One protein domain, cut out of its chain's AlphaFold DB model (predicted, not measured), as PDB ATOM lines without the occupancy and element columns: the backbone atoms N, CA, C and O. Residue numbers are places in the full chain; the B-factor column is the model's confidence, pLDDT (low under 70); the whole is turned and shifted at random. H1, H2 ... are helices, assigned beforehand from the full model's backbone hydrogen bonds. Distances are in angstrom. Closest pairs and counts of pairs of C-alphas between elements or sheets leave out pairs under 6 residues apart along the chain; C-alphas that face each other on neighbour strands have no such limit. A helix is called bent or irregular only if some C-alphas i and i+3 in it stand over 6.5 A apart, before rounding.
ATOM      1  N   LYS A   4     336.058 459.639 867.633       78.00
ATOM      2  CA  LYS A   4     335.106 460.769 867.689       78.00
ATOM      3  C   LYS A   4     335.122 461.520 869.032       78.00
ATOM      4  O   LYS A   4     334.927 462.730 869.051       78.00
ATOM      5  N   LYS A   5     335.343 460.826 870.155       82.44
ATOM      6  CA  LYS A   5     335.421 461.440 871.492       82.44
ATOM      7  C   LYS A   5     336.768 462.149 871.716       82.44
ATOM      8  O   LYS A   5     336.769 463.219 872.308       82.44
ATOM      9  N   LYS A   6     337.880 461.618 871.178       83.19
ATOM     10  CA  LYS A   6     339.203 462.282 871.217       83.19
ATOM     11  C   LYS A   6     339.181 463.624 870.486       83.19
ATOM     12  O   LYS A   6     339.584 464.630 871.054       83.19
ATOM     13  N   LYS A   7     338.622 463.658 869.270       85.69
ATOM     14  CA  LYS A   7     338.516 464.892 868.469       85.69
ATOM     15  C   LYS A   7     337.675 465.971 869.163       85.69
ATOM     16  O   LYS A   7     338.052 467.137 869.147       85.69
ATOM     17  N   LYS A   8     336.579 465.585 869.830       87.12
ATOM     18  CA  LYS A   8     335.768 466.509 870.644       87.12
ATOM     19  C   LYS A   8     336.532 467.059 871.852       87.12
ATOM     20  O   LYS A   8     336.434 468.252 872.107       87.12
ATOM     21  N   LEU A   9     337.300 466.218 872.553       87.06
ATOM     22  CA  LEU A   9     338.137 466.652 873.677       87.06
ATOM     23  C   LEU A   9     339.184 467.680 873.226       87.06
ATOM     24  O   LEU A   9     339.261 468.747 873.816       87.06
ATOM     25  N   VAL A  10     339.909 467.396 872.138       88.38
ATOM     26  CA  VAL A  10     340.937 468.303 871.590       88.38
ATOM     27  C   VAL A  10     340.339 469.628 871.109       88.38
ATOM     28  O   VAL A  10     340.964 470.680 871.211       88.38
ATOM     29  N   LEU A  11     339.123 469.608 870.559       89.44
ATOM     30  CA  LEU A  11     338.433 470.846 870.202       89.44
ATOM     31  C   LEU A  11     338.076 471.657 871.455       89.44
ATOM     32  O   LEU A  11     338.331 472.859 871.495       89.44
ATOM     33  N   ALA A  12     337.525 471.001 872.480       87.88
ATOM     34  CA  ALA A  12     337.167 471.646 873.737       87.88
ATOM     35  C   ALA A  12     338.393 472.226 874.460       87.88
ATOM     36  O   ALA A  12     338.327 473.354 874.939       87.88
ATOM     37  N   SER A  13     339.523 471.511 874.484       88.56
ATOM     38  CA  SER A  13     340.760 471.987 875.110       88.56
ATOM     39  C   SER A  13     341.357 473.192 874.386       88.56
ATOM     40  O   SER A  13     341.777 474.140 875.041       88.56
ATOM     41  N   LYS A  14     341.309 473.232 873.049       88.81
ATOM     42  CA  LYS A  14     341.712 474.417 872.269       88.81
ATOM     43  C   LYS A  14     340.838 475.636 872.547       88.81
ATOM     44  O   LYS A  14     341.368 476.734 872.692       88.81
ATOM     45  N   ILE A  15     339.519 475.449 872.622       92.12
ATOM     46  CA  ILE A  15     338.584 476.530 872.967       92.12
ATOM     47  C   ILE A  15     338.881 477.039 874.380       92.12
ATOM     48  O   ILE A  15     339.017 478.242 874.578       92.12
ATOM     49  N   LEU A  16     339.047 476.126 875.339       91.81
ATOM     50  CA  LEU A  16     339.376 476.456 876.722       91.81
ATOM     51  C   LEU A  16     340.698 477.231 876.827       91.81
ATOM     52  O   LEU A  16     340.754 478.241 877.522       91.81
ATOM     53  N   LEU A  17     341.729 476.816 876.083       89.56
ATOM     54  CA  LEU A  17     343.016 477.511 876.016       89.56
ATOM     55  C   LEU A  17     342.871 478.925 875.424       89.56
ATOM     56  O   LEU A  17     343.502 479.866 875.898       89.56
ATOM     57  N   GLY A  18     342.012 479.089 874.414       89.56
ATOM     58  CA  GLY A  18     341.674 480.400 873.855       89.56
ATOM     59  C   GLY A  18     341.004 481.318 874.881       89.56
ATOM     60  O   GLY A  18     341.412 482.466 875.035       89.56
ATOM     61  N   ILE A  19     340.029 480.797 875.634       91.88
ATOM     62  CA  ILE A  19     339.365 481.535 876.724       91.88
ATOM     63  C   ILE A  19     340.376 481.908 877.814       91.88
ATOM     64  O   ILE A  19     340.370 483.041 878.291       91.88
ATOM     65  N   PHE A  20     341.274 480.987 878.176       92.00
ATOM     66  CA  PHE A  20     342.344 481.245 879.136       92.00
ATOM     67  C   PHE A  20     343.226 482.423 878.702       92.00
ATOM     68  O   PHE A  20     343.457 483.327 879.501       92.00
ATOM     69  N   PHE A  21     343.674 482.466 877.442       92.12
ATOM     70  CA  PHE A  21     344.503 483.573 876.954       92.12
ATOM     71  C   PHE A  21     343.758 484.907 876.892       92.12
ATOM     72  O   PHE A  21     344.348 485.938 877.210       92.12
ATOM     73  N   LEU A  22     342.471 484.902 876.534       92.94
ATOM     74  CA  LEU A  22     341.643 486.111 876.568       92.94
ATOM     75  C   LEU A  22     341.492 486.653 877.996       92.94
ATOM     76  O   LEU A  22     341.642 487.853 878.213       92.94
ATOM     77  N   LEU A  23     341.250 485.775 878.976       91.06
ATOM     78  CA  LEU A  23     341.173 486.168 880.385       91.06
ATOM     79  C   LEU A  23     342.527 486.628 880.927       91.06
ATOM     80  O   LEU A  23     342.576 487.623 881.643       91.06
ATOM     81  N   LEU A  24     343.623 485.958 880.559       90.31
ATOM     82  CA  LEU A  24     344.972 486.381 880.931       90.31
ATOM     83  C   LEU A  24     345.262 487.793 880.411       90.31
ATOM     84  O   LEU A  24     345.737 488.635 881.168       90.31
ATOM     85  N   LEU A  25     344.932 488.071 879.147       90.50
ATOM     86  CA  LEU A  25     345.087 489.401 878.561       90.50
ATOM     87  C   LEU A  25     344.237 490.443 879.301       90.50
ATOM     88  O   LEU A  25     344.733 491.525 879.599       90.50
ATOM     89  N   ALA A  26     342.987 490.114 879.640       87.56
ATOM     90  CA  ALA A  26     342.108 491.003 880.399       87.56
ATOM     91  C   ALA A  26     342.663 491.320 881.800       87.56
ATOM     92  O   ALA A  26     342.648 492.477 882.218       87.56
ATOM     93  N   VAL A  27     343.205 490.319 882.503       87.12
ATOM     94  CA  VAL A  27     343.853 490.501 883.812       87.12
ATOM     95  C   VAL A  27     345.106 491.367 883.683       87.12
ATOM     96  O   VAL A  27     345.270 492.308 884.456       87.12
ATOM     97  N   LEU A  28     345.963 491.112 882.691       87.81
ATOM     98  CA  LEU A  28     347.178 491.902 882.465       87.81
ATOM     99  C   LEU A  28     346.867 493.363 882.131       87.81
ATOM    100  O   LEU A  28     347.491 494.260 882.693       87.81
ATOM    101  N   MET A  29     345.875 493.609 881.270       86.81
ATOM    102  CA  MET A  29     345.408 494.965 880.982       86.81
ATOM    103  C   MET A  29     344.867 495.632 882.251       86.81
ATOM    104  O   MET A  29     345.188 496.786 882.502       86.81
ATOM    105  N   SER A  30     344.126 494.910 883.098       85.06
ATOM    106  CA  SER A  30     343.628 495.477 884.360       85.06
ATOM    107  C   SER A  30     344.725 495.975 885.287       85.06
ATOM    108  O   SER A  30     344.610 497.063 885.841       85.06
ATOM    109  N   ILE A  31     345.792 495.182 885.409       83.88
ATOM    110  CA  ILE A  31     346.946 495.503 886.243       83.88
ATOM    111  C   ILE A  31     347.689 496.691 885.632       83.88
ATOM    112  O   ILE A  31     348.069 497.611 886.344       83.88
ATOM    113  N   SER A  32     347.864 496.693 884.306       84.81
ATOM    114  CA  SER A  32     348.582 497.752 883.592       84.81
ATOM    115  C   SER A  32     347.873 499.107 883.615       84.81
ATOM    116  O   SER A  32     348.549 500.124 883.498       84.81
ATOM    117  N   TYR A  33     346.542 499.131 883.696       84.69
ATOM    118  CA  TYR A  33     345.750 500.363 883.714       84.69
ATOM    119  C   TYR A  33     345.315 500.780 885.124       84.69
ATOM    120  O   TYR A  33     344.439 501.633 885.233       84.69
ATOM    121  N   GLU A  34     345.889 500.172 886.177       74.56
ATOM    122  CA  GLU A  34     345.536 500.423 887.588       74.56
ATOM    123  C   GLU A  34     344.018 500.489 887.785       74.56
ATOM    124  O   GLU A  34     343.459 501.393 888.403       74.56
ATOM    125  N   ALA A  35     343.317 499.540 887.166       71.62
ATOM    126  CA  ALA A  35     341.873 499.524 887.197       71.62
ATOM    127  C   ALA A  35     341.418 499.075 888.596       71.62
ATOM    128  O   ALA A  35     341.203 497.885 888.831       71.62
ATOM    129  N   ASP A  36     341.252 500.045 889.504       62.06
ATOM    130  CA  ASP A  36     340.920 499.881 890.932       62.06
ATOM    131  C   ASP A  36     339.691 498.989 891.200       62.06
ATOM    132  O   ASP A  36     339.514 498.457 892.292       62.06
ATOM    133  N   ASN A  37     338.846 498.780 890.185       57.03
ATOM    134  CA  ASN A  37     337.587 498.043 890.268       57.03
ATOM    135  C   ASN A  37     337.528 496.791 889.391       57.03
ATOM    136  O   ASN A  37     336.437 496.368 888.988       57.03
ATOM    137  N   ILE A  38     338.662 496.160 889.079       60.00
ATOM    138  CA  ILE A  38     338.611 494.849 888.433       60.00
ATOM    139  C   ILE A  38     338.155 493.795 889.436       60.00
ATOM    140  O   ILE A  38     338.899 493.220 890.222       60.00
ATOM    141  N   SER A  39     336.823 493.655 889.407       65.06
ATOM    142  CA  SER A  39     335.976 492.883 890.295       65.06
ATOM    143  C   SER A  39     336.607 491.530 890.571       65.06
ATOM    144  O   SER A  39     337.035 490.839 889.644       65.06
ATOM    145  N   GLY A  40     336.603 491.105 891.835       73.81
ATOM    146  CA  GLY A  40     337.023 489.757 892.219       73.81
ATOM    147  C   GLY A  40     336.380 488.655 891.363       73.81
ATOM    148  O   GLY A  40     336.936 487.572 891.259       73.81
ATOM    149  N   VAL A  41     335.273 488.949 890.670       82.69
ATOM    150  CA  VAL A  41     334.659 488.111 889.632       82.69
ATOM    151  C   VAL A  41     335.605 487.803 888.464       82.69
ATOM    152  O   VAL A  41     335.698 486.639 888.087       82.69
ATOM    153  N   LEU A  42     336.332 488.779 887.898       85.25
ATOM    154  CA  LEU A  42     337.279 488.519 886.798       85.25
ATOM    155  C   LEU A  42     338.415 487.605 887.265       85.25
ATOM    156  O   LEU A  42     338.779 486.659 886.572       85.25
ATOM    157  N   LEU A  43     338.939 487.865 888.462       85.12
ATOM    158  CA  LEU A  43     340.035 487.095 889.046       85.12
ATOM    159  C   LEU A  43     339.579 485.672 889.412       85.12
ATOM    160  O   LEU A  43     340.290 484.705 889.148       85.12
ATOM    161  N   LEU A  44     338.352 485.521 889.920       87.38
ATOM    162  CA  LEU A  44     337.727 484.230 890.211       87.38
ATOM    163  C   LEU A  44     337.432 483.438 888.928       87.38
ATOM    164  O   LEU A  44     337.709 482.241 888.878       87.38
ATOM    165  N   LEU A  45     336.947 484.095 887.869       89.88
ATOM    166  CA  LEU A  45     336.772 483.487 886.545       89.88
ATOM    167  C   LEU A  45     338.110 483.035 885.958       89.88
ATOM    168  O   LEU A  45     338.214 481.912 885.466       89.88
ATOM    169  N   PHE A  46     339.144 483.872 886.049       89.69
ATOM    170  CA  PHE A  46     340.489 483.516 885.611       89.69
ATOM    171  C   PHE A  46     341.023 482.301 886.377       89.69
ATOM    172  O   PHE A  46     341.515 481.361 885.752       89.69
ATOM    173  N   LEU A  47     340.871 482.262 887.703       89.44
ATOM    174  CA  LEU A  47     341.266 481.115 888.526       89.44
ATOM    175  C   LEU A  47     340.501 479.841 888.144       89.44
ATOM    176  O   LEU A  47     341.117 478.789 887.968       89.44
ATOM    177  N   ALA A  48     339.181 479.929 887.958       90.06
ATOM    178  CA  ALA A  48     338.352 478.791 887.569       90.06
ATOM    179  C   ALA A  48     338.763 478.229 886.196       90.06
ATOM    180  O   ALA A  48     338.968 477.021 886.053       90.06
ATOM    181  N   VAL A  49     338.948 479.098 885.197       92.00
ATOM    182  CA  VAL A  49     339.387 478.696 883.851       92.00
ATOM    183  C   VAL A  49     340.820 478.164 883.869       92.00
ATOM    184  O   VAL A  49     341.114 477.185 883.181       92.00
ATOM    185  N   SER A  50     341.704 478.732 884.691       89.19
ATOM    186  CA  SER A  50     343.068 478.226 884.887       89.19
ATOM    187  C   SER A  50     343.057 476.804 885.445       89.19
ATOM    188  O   SER A  50     343.698 475.919 884.879       89.19
ATOM    189  N   ALA A  51     342.277 476.551 886.499       90.06
ATOM    190  CA  ALA A  51     342.141 475.222 887.089       90.06
ATOM    191  C   ALA A  51     341.577 474.207 886.079       90.06
ATOM    192  O   ALA A  51     342.138 473.122 885.912       90.06
ATOM    193  N   LEU A  52     340.528 474.579 885.338       91.56
ATOM    194  CA  LEU A  52     339.966 473.758 884.259       91.56
ATOM    195  C   LEU A  52     340.998 473.449 883.166       91.56
ATOM    196  O   LEU A  52     341.054 472.320 882.671       91.56
ATOM    197  N   THR A  53     341.827 474.427 882.799       90.50
ATOM    198  CA  THR A  53     342.881 474.262 881.786       90.50
ATOM    199  C   THR A  53     343.938 473.272 882.263       90.50
ATOM    200  O   THR A  53     344.291 472.355 881.523       90.50
ATOM    201  N   VAL A  54     344.383 473.390 883.519       88.38
ATOM    202  CA  VAL A  54     345.335 472.451 884.132       88.38
ATOM    203  C   VAL A  54     344.767 471.033 884.150       88.38
ATOM    204  O   VAL A  54     345.430 470.103 883.697       88.38
ATOM    205  N   VAL A  55     343.521 470.857 884.606       90.81
ATOM    206  CA  VAL A  55     342.860 469.542 884.633       90.81
ATOM    207  C   VAL A  55     342.755 468.951 883.226       90.81
ATOM    208  O   VAL A  55     343.046 467.773 883.025       90.81
ATOM    209  N   THR A  56     342.393 469.765 882.234       89.94
ATOM    210  CA  THR A  56     342.259 469.315 880.842       89.94
ATOM    211  C   THR A  56     343.604 468.870 880.265       89.94
ATOM    212  O   THR A  56     343.686 467.788 879.682       89.94
ATOM    213  N   LEU A  57     344.672 469.642 880.489       88.62
ATOM    214  CA  LEU A  57     346.028 469.284 880.062       88.62
ATOM    215  C   LEU A  57     346.531 468.004 880.740       88.62
ATOM    216  O   LEU A  57     347.171 467.183 880.088       88.62
ATOM    217  N   LEU A  58     346.215 467.795 882.023       89.19
ATOM    218  CA  LEU A  58     346.555 466.556 882.729       89.19
ATOM    219  C   LEU A  58     345.830 465.342 882.138       89.19
ATOM    220  O   LEU A  58     346.443 464.290 881.964       89.19
ATOM    221  N   ILE A  59     344.550 465.478 881.785       89.25
ATOM    222  CA  ILE A  59     343.797 464.402 881.125       89.25
ATOM    223  C   ILE A  59     344.439 464.056 879.777       89.25
ATOM    224  O   ILE A  59     344.657 462.882 879.482       89.25
ATOM    225  N   GLU A  60     344.770 465.059 878.962       88.19
ATOM    226  CA  GLU A  60     345.416 464.852 877.661       88.19
ATOM    227  C   GLU A  60     346.814 464.241 877.795       88.19
ATOM    228  O   GLU A  60     347.157 463.332 877.041       88.19
ATOM    229  N   PHE A  61     347.583 464.668 878.798       88.31
ATOM    230  CA  PHE A  61     348.866 464.067 879.145       88.31
ATOM    231  C   PHE A  61     348.725 462.576 879.466       88.31
ATOM    232  O   PHE A  61     349.435 461.751 878.893       88.31
ATOM    233  N   VAL A  62     347.779 462.207 880.335       88.69
ATOM    234  CA  VAL A  62     347.542 460.802 880.701       88.69
ATOM    235  C   VAL A  62     347.103 459.980 879.485       88.69
ATOM    236  O   VAL A  62     347.566 458.855 879.307       88.69
ATOM    237  N   LEU A  63     346.246 460.529 878.622       88.19
ATOM    238  CA  LEU A  63     345.796 459.843 877.408       88.19
ATOM    239  C   LEU A  63     346.948 459.583 876.430       88.19
ATOM    240  O   LEU A  63     347.102 458.452 875.967       88.19
ATOM    241  N   GLU A  64     347.784 460.588 876.169       87.44
ATOM    242  CA  GLU A  64     348.986 460.448 875.336       87.44
ATOM    243  C   GLU A  64     349.964 459.435 875.934       87.44
ATOM    244  O   GLU A  64     350.571 458.646 875.213       87.44
ATOM    245  N   MET A  65     350.088 459.411 877.261       85.62
ATOM    246  CA  MET A  65     350.937 458.454 877.959       85.62
ATOM    247  C   MET A  65     350.459 457.015 877.823       85.62
ATOM    248  O   MET A  65     351.269 456.122 877.581       85.62
ATOM    249  N   ILE A  66     349.151 456.786 877.913       86.69
ATOM    250  CA  ILE A  66     348.561 455.467 877.673       86.69
ATOM    251  C   ILE A  66     348.824 455.017 876.229       86.69
ATOM    252  O   ILE A  66     349.094 453.840 875.992       86.69
ATOM    253  N   GLU A  67     348.751 455.926 875.260       85.00
ATOM    254  CA  GLU A  67     348.993 455.613 873.847       85.00
ATOM    255  C   GLU A  67     350.468 455.320 873.572       85.00
ATOM    256  O   GLU A  67     350.789 454.264 873.028       85.00
ATOM    257  N   LYS A  68     351.380 456.168 874.056       83.94
ATOM    258  CA  LYS A  68     352.825 455.928 873.953       83.94
ATOM    259  C   LYS A  68     353.260 454.640 874.645       83.94
ATOM    260  O   LYS A  68     354.153 453.955 874.143       83.94
ATOM    261  N   TRP A  69     352.634 454.290 875.768       84.62
ATOM    262  CA  TRP A  69     352.909 453.028 876.447       84.62
ATOM    263  C   TRP A  69     352.483 451.828 875.594       84.62
ATOM    264  O   TRP A  69     353.228 450.854 875.499       84.62
ATOM    265  N   LYS A  70     351.341 451.908 874.902       84.38
ATOM    266  CA  LYS A  70     350.919 450.855 873.965       84.38
ATOM    267  C   LYS A  70     351.856 450.708 872.767       84.38
ATOM    268  O   LYS A  70     352.061 449.590 872.315       84.38
ATOM    269  N   GLU A  71     352.414 451.808 872.266       84.00
ATOM    270  CA  GLU A  71     353.288 451.806 871.083       84.00
ATOM    271  C   GLU A  71     354.721 451.355 871.387       84.00
ATOM    272  O   GLU A  71     355.289 450.551 870.654       84.00
ATOM    273  N   MET A  72     355.326 451.880 872.457       81.50
ATOM    274  CA  MET A  72     356.762 451.720 872.740       81.50
ATOM    275  C   MET A  72     357.058 450.967 874.046       81.50
ATOM    276  O   MET A  72     358.220 450.832 874.440       81.50
ATOM    277  N   GLY A  73     356.032 450.495 874.759       79.19
ATOM    278  CA  GLY A  73     356.204 449.820 876.042       79.19
ATOM    279  C   GLY A  73     356.818 450.740 877.105       79.19
ATOM    280  O   GLY A  73     356.643 451.961 877.085       79.19
ATOM    281  N   ILE A  74     357.572 450.156 878.040       77.56
ATOM    282  CA  ILE A  74     358.148 450.870 879.195       77.56
ATOM    283  C   ILE A  74     359.183 451.943 878.811       77.56
ATOM    284  O   ILE A  74     359.397 452.894 879.561       77.56
ATOM    285  N   ARG A  75     359.783 451.842 877.612       76.62
ATOM    286  CA  ARG A  75     360.750 452.830 877.102       76.62
ATOM    287  C   ARG A  75     360.134 454.226 876.986       76.62
ATOM    288  O   ARG A  75     360.827 455.208 877.219       76.62
ATOM    289  N   SER A  76     358.836 454.317 876.693       70.94
ATOM    290  CA  SER A  76     358.122 455.598 876.606       70.94
ATOM    291  C   SER A  76     358.047 456.349 877.937       70.94
ATOM    292  O   SER A  76     358.138 457.574 877.956       70.94
ATOM    293  N   ILE A  77     357.923 455.618 879.045       71.12
ATOM    294  CA  ILE A  77     357.770 456.184 880.387       71.12
ATOM    295  C   ILE A  77     359.111 456.732 880.885       71.12
ATOM    296  O   ILE A  77     359.136 457.777 881.523       71.12
ATOM    297  N   LEU A  78     360.228 456.087 880.527       77.19
ATOM    298  CA  LEU A  78     361.582 456.527 880.895       77.19
ATOM    299  C   LEU A  78     362.040 457.797 880.160       77.19
ATOM    300  O   LEU A  78     362.903 458.516 880.660       77.19
ATOM    301  N   LEU A  79     361.452 458.117 879.004       81.12
ATOM    302  CA  LEU A  79     361.779 459.346 878.272       81.12
ATOM    303  C   LEU A  79     361.281 460.612 878.987       81.12
ATOM    304  O   LEU A  79     361.886 461.670 878.837       81.12
ATOM    305  N   ILE A  80     360.215 460.517 879.785       84.44
ATOM    306  CA  ILE A  80     359.638 461.652 880.522       84.44
ATOM    307  C   ILE A  80     360.577 462.193 881.600       84.44
ATOM    308  O   ILE A  80     360.856 463.389 881.555       84.44
ATOM    309  N   PRO A  81     361.090 461.387 882.555       85.00
ATOM    310  CA  PRO A  81     362.030 461.902 883.543       85.00
ATOM    311  C   PRO A  81     363.289 462.450 882.867       85.00
ATOM    312  O   PRO A  81     363.785 463.488 883.289       85.00
ATOM    313  N   GLY A  82     363.741 461.844 881.760       86.69
ATOM    314  CA  GLY A  82     364.816 462.403 880.937       86.69
ATOM    315  C   GLY A  82     364.498 463.812 880.419       86.69
ATOM    316  O   GLY A  82     365.305 464.723 880.582       86.69
ATOM    317  N   GLN A  83     363.302 464.027 879.862       86.56
ATOM    318  CA  GLN A  83     362.856 465.355 879.424       86.56
ATOM    319  C   GLN A  83     362.760 466.352 880.583       86.56
ATOM    320  O   GLN A  83     363.198 467.489 880.431       86.56
ATOM    321  N   VAL A  84     362.237 465.938 881.741       89.12
ATOM    322  CA  VAL A  84     362.156 466.800 882.932       89.12
ATOM    323  C   VAL A  84     363.548 467.255 883.366       89.12
ATOM    324  O   VAL A  84     363.737 468.441 883.616       89.12
ATOM    325  N   VAL A  85     364.530 466.348 883.407       90.62
ATOM    326  CA  VAL A  85     365.918 466.682 883.768       90.62
ATOM    327  C   VAL A  85     366.535 467.655 882.761       90.62
ATOM    328  O   VAL A  85     367.187 468.616 883.167       90.62
ATOM    329  N   ILE A  86     366.291 467.457 881.461       90.44
ATOM    330  CA  ILE A  86     366.776 468.365 880.412       90.44
ATOM    331  C   ILE A  86     366.179 469.767 880.587       90.44
ATOM    332  O   ILE A  86     366.925 470.743 880.604       90.44
ATOM    333  N   TYR A  87     364.857 469.891 880.760       89.56
ATOM    334  CA  TYR A  87     364.227 471.199 880.976       89.56
ATOM    335  C   TYR A  87     364.681 471.854 882.278       89.56
ATOM    336  O   TYR A  87     364.877 473.066 882.300       89.56
ATOM    337  N   LEU A  88     364.920 471.066 883.327       88.75
ATOM    338  CA  LEU A  88     365.423 471.577 884.598       88.75
ATOM    339  C   LEU A  88     366.802 472.203 884.414       88.75
ATOM    340  O   LEU A  88     367.013 473.329 884.857       88.75
ATOM    341  N   ALA A  89     367.705 471.518 883.707       88.62
ATOM    342  CA  ALA A  89     369.017 472.058 883.377       88.62
ATOM    343  C   ALA A  89     368.910 473.332 882.523       88.62
ATOM    344  O   ALA A  89     369.578 474.317 882.820       88.62
ATOM    345  N   ILE A  90     368.036 473.350 881.509       89.56
ATOM    346  CA  ILE A  90     367.820 474.533 880.661       89.56
ATOM    347  C   ILE A  90     367.331 475.720 881.495       89.56
ATOM    348  O   ILE A  90     367.912 476.797 881.410       89.56
ATOM    349  N   PHE A  91     366.296 475.544 882.320       87.19
ATOM    350  CA  PHE A  91     365.765 476.632 883.142       87.19
ATOM    351  C   PHE A  91     366.773 477.129 884.173       87.19
ATOM    352  O   PHE A  91     366.884 478.336 884.369       87.19
ATOM    353  N   PHE A  92     367.531 476.217 884.781       86.38
ATOM    354  CA  PHE A  92     368.609 476.560 885.701       86.38
ATOM    355  C   PHE A  92     369.682 477.417 885.016       86.38
ATOM    356  O   PHE A  92     370.053 478.470 885.525       86.38
ATOM    357  N   ILE A  93     370.143 476.992 883.837       88.12
ATOM    358  CA  ILE A  93     371.153 477.711 883.054       88.12
ATOM    359  C   ILE A  93     370.623 479.082 882.617       88.12
ATOM    360  O   ILE A  93     371.321 480.083 882.764       88.12
ATOM    361  N   CYS A  94     369.386 479.154 882.117       86.19
ATOM    362  CA  CYS A  94     368.769 480.411 881.697       86.19
ATOM    363  C   CYS A  94     368.650 481.416 882.849       86.19
ATOM    364  O   CYS A  94     368.983 482.584 882.665       86.19
ATOM    365  N   ASP A  95     368.194 480.982 884.027       84.56
ATOM    366  CA  ASP A  95     368.044 481.884 885.176       84.56
ATOM    367  C   ASP A  95     369.411 482.354 885.692       84.56
ATOM    368  O   ASP A  95     369.588 483.542 885.962       84.56
ATOM    369  N   TYR A  96     370.413 481.463 885.704       83.88
ATOM    370  CA  TYR A  96     371.795 481.820 886.029       83.88
ATOM    371  C   TYR A  96     372.359 482.882 885.072       83.88
ATOM    372  O   TYR A  96     372.936 483.861 885.526       83.88
ATOM    373  N   PHE A  97     372.150 482.756 883.758       87.19
ATOM    374  CA  PHE A  97     372.634 483.764 882.806       87.19
ATOM    375  C   PHE A  97     371.909 485.111 882.919       87.19
ATOM    376  O   PHE A  97     372.534 486.154 882.733       87.19
ATOM    377  N   ILE A  98     370.603 485.110 883.205       85.50
ATOM    378  CA  ILE A  98     369.798 486.340 883.236       85.50
ATOM    379  C   ILE A  98     369.982 487.088 884.555       85.50
ATOM    380  O   ILE A  98     370.161 488.303 884.550       85.50
ATOM    381  N   GLN A  99     369.912 486.384 885.684       81.31
ATOM    382  CA  GLN A  99     369.869 487.005 887.010       81.31
ATOM    383  C   GLN A  99     371.170 486.835 887.794       81.31
ATOM    384  O   GLN A  99     371.319 487.474 888.826       81.31
ATOM    385  N   HIS A 100     372.105 485.991 887.329       77.50
ATOM    386  CA  HIS A 100     373.316 485.593 888.070       77.50
ATOM    387  C   HIS A 100     373.019 485.022 889.470       77.50
ATOM    388  O   HIS A 100     373.918 484.839 890.288       77.50
ATOM    389  N   GLU A 101     371.757 484.673 889.722       73.12
ATOM    390  CA  GLU A 101     371.250 484.124 890.966       73.12
ATOM    391  C   GLU A 101     370.531 482.813 890.677       73.12
ATOM    392  O   GLU A 101     369.762 482.686 889.724       73.12
ATOM    393  N   VAL A 102     370.768 481.827 891.538       70.25
ATOM    394  CA  VAL A 102     370.068 480.547 891.487       70.25
ATOM    395  C   VAL A 102     368.913 480.613 892.475       70.25
ATOM    396  O   VAL A 102     369.103 480.558 893.690       70.25
ATOM    397  N   ARG A 103     367.692 480.732 891.950       73.50
ATOM    398  CA  ARG A 103     366.462 480.639 892.743       73.50
ATOM    399  C   ARG A 103     366.231 479.196 893.204       73.50
ATOM    400  O   ARG A 103     366.933 478.262 892.825       73.50
ATOM    401  N   SER A 104     365.213 479.006 894.043       80.94
ATOM    402  CA  SER A 104     364.870 477.697 894.611       80.94
ATOM    403  C   SER A 104     364.791 476.588 893.538       80.94
ATOM    404  O   SER A 104     363.968 476.704 892.622       80.94
ATOM    405  N   PRO A 105     365.556 475.483 893.670       79.25
ATOM    406  CA  PRO A 105     365.559 474.368 892.717       79.25
ATOM    407  C   PRO A 105     364.175 473.758 892.472       79.25
ATOM    408  O   PRO A 105     363.861 473.313 891.368       79.25
ATOM    409  N   LEU A 106     363.315 473.790 893.496       83.56
ATOM    410  CA  LEU A 106     361.929 473.333 893.407       83.56
ATOM    411  C   LEU A 106     361.138 474.107 892.350       83.56
ATOM    412  O   LEU A 106     360.307 473.522 891.659       83.56
ATOM    413  N   ARG A 107     361.413 475.405 892.175       84.00
ATOM    414  CA  ARG A 107     360.735 476.226 891.170       84.00
ATOM    415  C   ARG A 107     361.049 475.739 889.761       84.00
ATOM    416  O   ARG A 107     360.117 475.606 888.969       84.00
ATOM    417  N   TYR A 108     362.317 475.444 889.464       84.56
ATOM    418  CA  TYR A 108     362.740 474.923 888.159       84.56
ATOM    419  C   TYR A 108     362.185 473.528 887.904       84.56
ATOM    420  O   TYR A 108     361.740 473.235 886.797       84.56
ATOM    421  N   LEU A 109     362.143 472.678 888.934       85.12
ATOM    422  CA  LEU A 109     361.539 471.354 888.831       85.12
ATOM    423  C   LEU A 109     360.047 471.444 888.487       85.12
ATOM    424  O   LEU A 109     359.600 470.805 887.536       85.12
ATOM    425  N   VAL A 110     359.291 472.298 889.183       87.12
ATOM    426  CA  VAL A 110     357.865 472.520 888.896       87.12
ATOM    427  C   VAL A 110     357.661 473.076 887.484       87.12
ATOM    428  O   VAL A 110     356.831 472.555 886.742       87.12
ATOM    429  N   THR A 111     358.437 474.082 887.067       86.75
ATOM    430  CA  THR A 111     358.321 474.643 885.703       86.75
ATOM    431  C   THR A 111     358.672 473.624 884.624       86.75
ATOM    432  O   THR A 111     357.985 473.553 883.607       86.75
ATOM    433  N   SER A 112     359.674 472.780 884.865       87.69
ATOM    434  CA  SER A 112     360.060 471.697 883.954       87.69
ATOM    435  C   SER A 112     358.953 470.665 883.796       87.69
ATOM    436  O   SER A 112     358.610 470.293 882.676       87.69
ATOM    437  N   VAL A 113     358.346 470.233 884.906       88.31
ATOM    438  CA  VAL A 113     357.219 469.290 884.889       88.31
ATOM    439  C   VAL A 113     356.034 469.877 884.125       88.31
ATOM    440  O   VAL A 113     355.484 469.206 883.250       88.31
ATOM    441  N   ILE A 114     355.678 471.137 884.393       88.12
ATOM    442  CA  ILE A 114     354.606 471.833 883.669       88.12
ATOM    443  C   ILE A 114     354.914 471.860 882.169       88.12
ATOM    444  O   ILE A 114     354.056 471.501 881.365       88.12
ATOM    445  N   MET A 115     356.145 472.201 881.783       89.19
ATOM    446  CA  MET A 115     356.533 472.276 880.376       89.19
ATOM    447  C   MET A 115     356.432 470.921 879.665       89.19
ATOM    448  O   MET A 115     355.912 470.849 878.550       89.19
ATOM    449  N   VAL A 116     356.851 469.833 880.318       89.69
ATOM    450  CA  VAL A 116     356.713 468.472 879.772       89.69
ATOM    451  C   VAL A 116     355.246 468.090 879.585       89.69
ATOM    452  O   VAL A 116     354.886 467.555 878.530       89.69
ATOM    453  N   ILE A 117     354.389 468.388 880.566       88.81
ATOM    454  CA  ILE A 117     352.944 468.133 880.484       88.81
ATOM    455  C   ILE A 117     352.344 468.898 879.301       88.81
ATOM    456  O   ILE A 117     351.673 468.299 878.460       88.81
ATOM    457  N   THR A 118     352.641 470.195 879.178       87.06
ATOM    458  CA  THR A 118     352.125 471.039 878.093       87.06
ATOM    459  C   THR A 118     352.577 470.545 876.719       87.06
ATOM    460  O   THR A 118     351.749 470.382 875.824       87.06
ATOM    461  N   ILE A 119     353.867 470.251 876.535       87.81
ATOM    462  CA  ILE A 119     354.400 469.763 875.251       87.81
ATOM    463  C   ILE A 119     353.787 468.413 874.881       87.81
ATOM    464  O   ILE A 119     353.460 468.163 873.718       87.81
ATOM    465  N   THR A 120     353.594 467.540 875.865       87.62
ATOM    466  CA  THR A 120     352.947 466.243 875.658       87.62
ATOM    467  C   THR A 120     351.478 466.412 875.261       87.62
ATOM    468  O   THR A 120     351.046 465.763 874.310       87.62
ATOM    469  N   GLY A 121     350.745 467.340 875.884       85.31
ATOM    470  CA  GLY A 121     349.386 467.708 875.464       85.31
ATOM    471  C   GLY A 121     349.333 468.243 874.026       85.31
ATOM    472  O   GLY A 121     348.503 467.818 873.225       85.31
ATOM    473  N   VAL A 122     350.286 469.090 873.627       85.94
ATOM    474  CA  VAL A 122     350.384 469.571 872.234       85.94
ATOM    475  C   VAL A 122     350.675 468.426 871.256       85.94
ATOM    476  O   VAL A 122     350.122 468.393 870.152       85.94
ATOM    477  N   ASN A 123     351.522 467.467 871.636       86.56
ATOM    478  CA  ASN A 123     351.789 466.284 870.815       86.56
ATOM    479  C   ASN A 123     350.538 465.410 870.656       86.56
ATOM    480  O   ASN A 123     350.248 464.981 869.537       86.56
ATOM    481  N   TYR A 124     349.743 465.254 871.717       86.19
ATOM    482  CA  TYR A 124     348.439 464.592 871.653       86.19
ATOM    483  C   TYR A 124     347.502 465.273 870.648       86.19
ATOM    484  O   TYR A 124     346.880 464.610 869.817       86.19
ATOM    485  N   TRP A 125     347.451 466.609 870.634       87.44
ATOM    486  CA  TRP A 125     346.634 467.345 869.661       87.44
ATOM    487  C   TRP A 125     347.060 467.085 868.220       87.44
ATOM    488  O   TRP A 125     346.204 466.962 867.340       87.44
ATOM    489  N   LYS A 126     348.372 467.032 867.967       86.38
ATOM    490  CA  LYS A 126     348.922 466.731 866.639       86.38
ATOM    491  C   LYS A 126     348.565 465.309 866.213       86.38
ATOM    492  O   LYS A 126     348.098 465.124 865.094       86.38
ATOM    493  N   ARG A 127     348.711 464.334 867.112       83.38
ATOM    494  CA  ARG A 127     348.372 462.926 866.864       83.38
ATOM    495  C   ARG A 127     346.893 462.760 866.518       83.38
ATOM    496  O   ARG A 127     346.571 462.280 865.441       83.38
ATOM    497  N   VAL A 128     345.997 463.271 867.362       86.06
ATOM    498  CA  VAL A 128     344.537 463.181 867.159       86.06
ATOM    499  C   VAL A 128     344.058 463.922 865.902       86.06
ATOM    500  O   VAL A 128     342.985 463.615 865.382       86.06
ATOM    501  N   ARG A 129     344.812 464.917 865.416       80.44
ATOM    502  CA  ARG A 129     344.536 465.586 864.135       80.44
ATOM    503  C   ARG A 129     344.921 464.719 862.931       80.44
ATOM    504  O   ARG A 129     344.249 464.823 861.909       80.44
ATOM    505  N   ASN A 130     346.004 463.954 863.045       76.69
ATOM    506  CA  ASN A 130     346.559 463.136 861.964       76.69
ATOM    507  C   ASN A 130     345.908 461.741 861.873       76.69
ATOM    508  O   ASN A 130     345.968 461.129 860.812       76.69
ATOM    509  N   GLU A 131     345.290 461.262 862.959       70.62
ATOM    510  CA  GLU A 131     344.351 460.121 862.990       70.62
ATOM    511  C   GLU A 131     342.950 460.502 862.476       70.62
ATOM    512  O   GLU A 131     342.288 459.680 861.810       70.62
TER     513      GLU A 131
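AT A GLANCE: This is residues 4 to 131 of the 131 residues of an uncharacterized protein of Roseburia sp. 499 (UniProt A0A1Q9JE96). Two long helices, H2 and H3, meet where the one ends and the other begins and open out as a V, and H4 crosses between them like a bar, from H3 to H2 and on to the first turns of H1. H1 folds back on H2 as a splayed hairpin, and residues 70 to 75, of which 70 to 72 belong to H2, stick out at the point of the V. The printed part has 128 residues, with four named helices in the order H1, H2, H3, H4, no named strand, and the class all helix. The whole is loose, with a radius of gyration of the C-alphas of 17.8 A, and flat, with spans of 54 by 46 by 19 A.

HOW THE PARTS SIT: H1, residues 4 to 32, and H2, residues 40 to 72, form a helical hairpin and touch, with the C-alphas of Leu 23 and Phe 46 closest at 5.9 A. They run opposite ways at a tilt of 36 degrees, only just steep, and H2 touches H1 with residues 42 to 57 alone. H2 and H3, residues 75 to 99, form a second helical hairpin, at a steep tilt of 44 degrees. H2 touches H3 with residues 65 to 69 alone; the closest C-alphas are those of Trp 69 and Ser 76, 5.8 A apart. H3 and H4, residues 105 to 130, touch and run opposite ways at a steep tilt of 53 degrees, with the C-alphas of Tyr 87 and Ser 112 closest at 5.1 A; H4 does so with residues 105 to 116 alone. Residues 117 to 124 of H4 touch H2, with the C-alphas of Phe 61 and Gly 121 closest at 5.2 A. H2 and H4 run the same way at a steep tilt of 68 degrees, only just short of about perpendicular. Residues 125 to 129 of H4 touch residues 6 to 10 of H1, with the C-alphas of Val 10 and Trp 125 closest at 6.1 A. H1 and H3 are apart. In H1, H2 and H4 every O i to N i+4 pair is within hydrogen-bond range; in H3, 18 of 21 are.

IN THESE COORDINATES: H1 begins at C-alpha 4, (335.106, 460.769, 867.689), and is 42.5 A long from first to last C-alpha. H2 is 47.1 A long and ends at C-alpha 72, (356.762, 451.720, 872.740). H3 is 36.7 A long and neither bent nor irregular, but only just: C-alphas 78 and 81 are 6.0 A apart. H4 is 37.9 A long and ends at C-alpha 130, (346.559, 463.136, 861.964).

THE WHOLE: The two C-alphas farthest apart, those of Asp 36 and Gly 73, are 54.4 A apart, while those of Lys 4 and Glu 131 are 10.4 A apart. The printed part has no cut and ends at the chain's last residue. The links from H2 to H3 and from H3 to H4 are tight, and that from H1 to H2 is short. The mean pLDDT of the printed part is 84.8, and residues 36 to 39 are under 70.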